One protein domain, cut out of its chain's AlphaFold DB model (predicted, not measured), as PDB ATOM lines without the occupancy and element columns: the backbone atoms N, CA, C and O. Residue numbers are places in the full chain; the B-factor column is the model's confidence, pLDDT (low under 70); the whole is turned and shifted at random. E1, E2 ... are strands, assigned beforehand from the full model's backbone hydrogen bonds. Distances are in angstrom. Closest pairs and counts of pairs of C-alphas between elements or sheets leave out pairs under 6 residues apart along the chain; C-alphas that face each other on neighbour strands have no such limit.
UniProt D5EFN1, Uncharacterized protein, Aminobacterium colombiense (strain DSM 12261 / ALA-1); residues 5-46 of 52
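This is residues 5 to 46 of the 52 residues of an uncharacterized protein of Aminobacterium colombiense (strain DSM 12261 / ALA-1) (UniProt D5EFN1). A small three-stranded sheet, E1 to E3, sits at one end and a separate two-stranded hairpin, E4 and E5, at the other, joined by one long link that itself folds back at residues 26 to 31. The printed part has 42 residues, with five named strands in the order E1 E2 E3 E4 E5 and no named helix, all strand in class. Both sheets are antiparallel. It is only just loose, close to extended, with a radius of gyration of the C-alphas of 13.4 A, and flat, spanning 42 by 27 by 10 A.

Find C-alpha 5 at (41.233, 15.931, 27.506), where E1, residues 5 to 8, begins. E2 is residues 11 to 15, 12.8 A long, and E3 is residues 21 to 23. Farther on, E4, residues 35 to 39, covers 13.0 A, and E5, residues 42 to 46, covers 12.5 A and ends at C-alpha 46, (50.722, 33.064, 23.637).

Look first at inner strand E2: E1, E2 and E3 form a meander, each strand the antiparallel neighbour of the one before. In the hairpin E1 and E2, N 6 and O 13 are 2.9 A apart, within hydrogen-bond range. In the hairpin E2 and E3, N 14 and O 22 are 2.8 A apart. In the hairpin E4 and E5, at 143 degrees between directions, look for N 37 and O 44, 2.7 A apart. E3 and E4 are apart.

The C-alphas of Asn 9 and Ser 40, the two farthest apart, are 42.3 A from each other. The link E3 to E4, 11 residues, is long. The printed part has no cut, and no printed residue is under 70 in pLDDT.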
ATOM      1  N   LEU A   5      41.094  16.707  28.741       89.69
ATOM      2  CA  LEU A   5      41.233  15.931  27.506       89.69
ATOM      3  C   LEU A   5      40.397  14.648  27.598       89.69
ATOM      4  O   LEU A   5      40.458  13.944  28.610       89.69
ATOM      5  N   VAL A   6      39.639  14.336  26.551       92.44
ATOM      6  CA  VAL A   6      38.898  13.075  26.393       92.44
ATOM      7  C   VAL A   6      39.109  12.510  24.989       92.44
ATOM      8  O   VAL A   6      39.450  13.251  24.072       92.44
ATOM      9  N   TYR A   7      38.888  11.207  24.824       91.31
ATOM     10  CA  TYR A   7      38.963  10.525  23.533       91.31
ATOM     11  C   TYR A   7      37.599   9.923  23.193       91.31
ATOM     12  O   TYR A   7      37.014   9.220  24.017       91.31
ATOM     13  N   VAL A   8      37.102  10.190  21.986       91.00
ATOM     14  CA  VAL A   8      35.866   9.612  21.440       91.00
ATOM     15  C   VAL A   8      36.229   8.915  20.138       91.00
ATOM     16  O   VAL A   8      36.677   9.576  19.208       91.00
ATOM     17  N   ASN A   9      36.059   7.591  20.074       92.56
ATOM     18  CA  ASN A   9      36.485   6.778  18.924       92.56
ATOM     19  C   ASN A   9      37.931   7.091  18.495       92.56
ATOM     20  O   ASN A   9      38.188   7.355  17.327       92.56
ATOM     21  N   GLU A  10      38.850   7.133  19.467       88.31
ATOM     22  CA  GLU A  10      40.280   7.446  19.271       88.31
ATOM     23  C   GLU A  10      40.590   8.891  18.827       88.31
ATOM     24  O   GLU A  10      41.756   9.261  18.698       88.31
ATOM     25  N   VAL A  11      39.578   9.753  18.693       90.81
ATOM     26  CA  VAL A  11      39.745  11.170  18.348       90.81
ATOM     27  C   VAL A  11      39.774  12.031  19.623       90.81
ATOM     28  O   VAL A  11      38.862  11.916  20.450       90.81
ATOM     29  N   PRO A  12      40.796  12.889  19.821       92.56
ATOM     30  CA  PRO A  12      40.912  13.729  21.013       92.56
ATOM     31  C   PRO A  12      39.995  14.965  20.962       92.56
ATOM     32  O   PRO A  12      39.888  15.624  19.928       92.56
ATOM     33  N   PHE A  13      39.397  15.314  22.109       92.81
ATOM     34  CA  PHE A  13      38.561  16.507  22.337       92.81
ATOM     35  C   PHE A  13      38.877  17.179  23.680       92.81
ATOM     36  O   PHE A  13      39.153  16.509  24.679       92.81
ATOM     37  N   TRP A  14      38.768  18.506  23.734       92.25
ATOM     38  CA  TRP A  14      38.719  19.256  24.987       92.25
ATOM     39  C   TRP A  14      37.284  19.313  25.505       92.25
ATOM     40  O   TRP A  14      36.397  19.758  24.783       92.25
ATOM     41  N   ILE A  15      37.050  18.936  26.764       91.75
ATOM     42  CA  ILE A  15      35.787  19.234  27.445       91.75
ATOM     43  C   ILE A  15      35.887  20.589  28.153       91.75
ATOM     44  O   ILE A  15      36.785  20.816  28.978       91.75
ATOM     45  N   THR A  16      34.981  21.502  27.805       86.38
ATOM     46  CA  THR A  16      34.853  22.802  28.473       86.38
ATOM     47  C   THR A  16      34.177  22.638  29.839       86.38
ATOM     48  O   THR A  16      33.515  21.623  30.080       86.38
ATOM     49  N   PRO A  17      34.300  23.613  30.758       84.00
ATOM     50  CA  PRO A  17      33.567  23.585  32.027       84.00
ATOM     51  C   PRO A  17      32.044  23.460  31.865       84.00
ATOM     52  O   PRO A  17      31.377  22.896  32.726       84.00
ATOM     53  N   GLU A  18      31.502  23.941  30.748       90.00
ATOM     54  CA  GLU A  18      30.082  23.876  30.383       90.00
ATOM     55  C   GLU A  18      29.691  22.526  29.750       90.00
ATOM     56  O   GLU A  18      28.543  22.339  29.352       90.00
ATOM     57  N   GLY A  19      30.636  21.587  29.631       88.62
ATOM     58  CA  GLY A  19      30.409  20.239  29.109       88.62
ATOM     59  C   GLY A  19      30.437  20.122  27.584       88.62
ATOM     60  O   GLY A  19      30.046  19.083  27.056       88.62
ATOM     61  N   ARG A  20      30.886  21.153  26.856       90.06
ATOM     62  CA  ARG A  20      31.008  21.098  25.389       90.06
ATOM     63  C   ARG A  20      32.296  20.403  24.970       90.06
ATOM     64  O   ARG A  20      33.300  20.507  25.670       90.06
ATOM     65  N   LEU A  21      32.264  19.734  23.819       90.94
ATOM     66  CA  LEU A  21      33.456  19.185  23.175       90.94
ATOM     67  C   LEU A  21      34.004  20.195  22.163       90.94
ATOM     68  O   LEU A  21      33.299  20.595  21.240       90.94
ATOM     69  N   GLU A  22      35.262  20.583  22.333       90.62
ATOM     70  CA  GLU A  22      36.026  21.397  21.390       90.62
ATOM     71  C   GLU A  22      37.109  20.538  20.733       90.62
ATOM     72  O   GLU A  22      37.738  19.701  21.389       90.62
ATOM     73  N   ALA A  23      37.337  20.739  19.434       88.69
ATOM     74  CA  ALA A  23      38.406  20.057  18.719       88.69
ATOM     75  C   ALA A  23      39.779  20.422  19.303       88.69
ATOM     76  O   ALA A  23      40.014  21.544  19.761       88.69
ATOM     77  N   VAL A  24      40.691  19.454  19.286       89.88
ATOM     78  CA  VAL A  24      42.051  19.622  19.796       89.88
ATOM     79  C   VAL A  24      42.980  19.940  18.639       89.88
ATOM     80  O   VAL A  24      42.930  19.289  17.599       89.88
ATOM     81  N   GLU A  25      43.862  20.916  18.830       89.12
ATOM     82  CA  GLU A  25      44.958  21.144  17.898       89.12
ATOM     83  C   GLU A  25      46.019  20.049  18.076       89.12
ATOM     84  O   GLU A  25      46.475  19.775  19.191       89.12
ATOM     85  N   LEU A  26      46.401  19.413  16.969       88.12
ATOM     86  CA  LEU A  26      47.434  18.384  16.933       88.12
ATOM     87  C   LEU A  26      48.672  18.916  16.218       88.12
ATOM     88  O   LEU A  26      48.588  19.417  15.099       88.12
ATOM     89  N   HIS A  27      49.835  18.732  16.833       84.88
ATOM     90  CA  HIS A  27      51.127  19.008  16.222       84.88
ATOM     91  C   HIS A  27      51.996  17.753  16.306       84.88
ATOM     92  O   HIS A  27      52.283  17.263  17.397       84.88
ATOM     93  N   ASN A  28      52.386  17.199  15.154       88.44
ATOM     94  CA  ASN A  28      53.130  15.935  15.053       88.44
ATOM     95  C   ASN A  28      52.481  14.771  15.833       88.44
ATOM     96  O   ASN A  28      53.173  13.980  16.465       88.44
ATOM     97  N   GLY A  29      51.145  14.689  15.828       86.19
ATOM     98  CA  GLY A  29      50.392  13.654  16.551       86.19
ATOM     99  C   GLY A  29      50.244  13.896  18.059       86.19
ATOM    100  O   GLY A  29      49.584  13.115  18.737       86.19
ATOM    101  N   HIS A  30      50.802  14.987  18.586       85.62
ATOM    102  CA  HIS A  30      50.665  15.368  19.987       85.62
ATOM    103  C   HIS A  30      49.627  16.472  20.165       85.62
ATOM    104  O   HIS A  30      49.563  17.426  19.391       85.62
ATOM    105  N   VAL A  31      48.838  16.351  21.230       87.75
ATOM    106  CA  VAL A  31      47.869  17.362  21.655       87.75
ATOM    107  C   VAL A  31      48.586  18.631  22.106       87.75
ATOM    108  O   VAL A  31      49.411  18.599  23.020       87.75
ATOM    109  N   VAL A  32      48.231  19.763  21.499       86.38
ATOM    110  CA  VAL A  32      48.718  21.081  21.903       86.38
ATOM    111  C   VAL A  32      47.791  21.648  22.974       86.38
ATOM    112  O   VAL A  32      46.674  22.077  22.699       86.38
ATOM    113  N   GLU A  33      48.258  21.667  24.224       82.31
ATOM    114  CA  GLU A  33      47.525  22.315  25.321       82.31
ATOM    115  C   GLU A  33      47.690  23.842  25.289       82.31
ATOM    116  O   GLU A  33      46.748  24.595  25.550       82.31
ATOM    117  N   ARG A  34      48.909  24.319  25.001       79.00
ATOM    118  CA  ARG A  34      49.242  25.744  25.012       79.00
ATOM    119  C   ARG A  34      50.515  26.038  24.232       79.00
ATOM    120  O   ARG A  34      51.508  25.330  24.370       79.00
ATOM    121  N   ILE A  35      50.517  27.158  23.518       81.94
ATOM    122  CA  ILE A  35      51.716  27.712  22.888       81.94
ATOM    123  C   ILE A  35      52.341  28.739  23.839       81.94
ATOM    124  O   ILE A  35      51.668  29.642  24.344       81.94
ATOM    125  N   MET A  36      53.640  28.598  24.098       84.75
ATOM    126  CA  MET A  36      54.412  29.510  24.943       84.75
ATOM    127  C   MET A  36      55.480  30.216  24.108       84.75
ATOM    128  O   MET A  36      56.205  29.576  23.352       84.75
ATOM    129  N   LEU A  37      55.630  31.525  24.292       89.12
ATOM    130  CA  LEU A  37      56.740  32.307  23.763       89.12
ATOM    131  C   LEU A  37      57.874  32.357  24.778       89.12
ATOM    132  O   LEU A  37      57.690  32.814  25.908       89.12
ATOM    133  N   ARG A  38      59.075  31.952  24.370       91.56
ATOM    134  CA  ARG A  38      60.275  32.169  25.177       91.56
ATOM    135  C   ARG A  38      60.799  33.585  24.956       91.56
ATOM    136  O   ARG A  38      61.149  33.956  23.844       91.56
ATOM    137  N   THR A  39      60.870  34.358  26.032       92.44
ATOM    138  CA  THR A  39      61.389  35.732  26.051       92.44
ATOM    139  C   THR A  39      62.596  35.833  26.983       92.44
ATOM    140  O   THR A  39      62.848  34.929  27.782       92.44
ATOM    141  N   SER A  40      63.310  36.963  26.951       94.94
ATOM    142  CA  SER A  40      64.357  37.276  27.940       94.94
ATOM    143  C   SER A  40      63.831  37.348  29.380       94.94
ATOM    144  O   SER A  40      64.605  37.232  30.323       94.94
ATOM    145  N   ARG A  41      62.512  37.491  29.557       91.50
ATOM    146  CA  ARG A  41      61.816  37.485  30.853       91.50
ATOM    147  C   ARG A  41      61.253  36.106  31.228       91.50
ATOM    148  O   ARG A  41      60.526  36.001  32.208       91.50
ATOM    149  N   GLY A  42      61.549  35.064  30.447       92.25
ATOM    150  CA  GLY A  42      61.035  33.704  30.641       92.25
ATOM    151  C   GLY A  42      59.933  33.308  29.654       92.25
ATOM    152  O   GLY A  42      59.760  33.938  28.607       92.25
ATOM    153  N   LEU A  43      59.215  32.225  29.970       90.62
ATOM    154  CA  LEU A  43      58.110  31.705  29.156       90.62
ATOM    155  C   LEU A  43      56.838  32.530  29.388       90.62
ATOM    156  O   LEU A  43      56.399  32.695  30.523       90.62
ATOM    157  N   GLN A  44      56.235  33.020  28.309       88.69
ATOM    158  CA  GLN A  44      54.970  33.749  28.323       88.69
ATOM    159  C   GLN A  44      53.919  33.008  27.504       88.69
ATOM    160  O   GLN A  44      54.218  32.454  26.452       88.69
ATOM    161  N   VAL A  45      52.675  33.008  27.974       81.38
ATOM    162  CA  VAL A  45      51.562  32.366  27.268       81.38
ATOM    163  C   VAL A  45      51.242  33.158  26.006       81.38
ATOM    164  O   VAL A  45      50.837  34.317  26.105       81.38
ATOM    165  N   LEU A  46      51.349  32.528  24.836       77.88
ATOM    166  CA  LEU A  46      50.722  33.064  23.637       77.88
ATOM    167  C   LEU A  46      49.242  32.689  23.722       77.88
ATOM    168  O   LEU A  46      48.896  31.506  23.715       77.88
TER     169      LEU A  46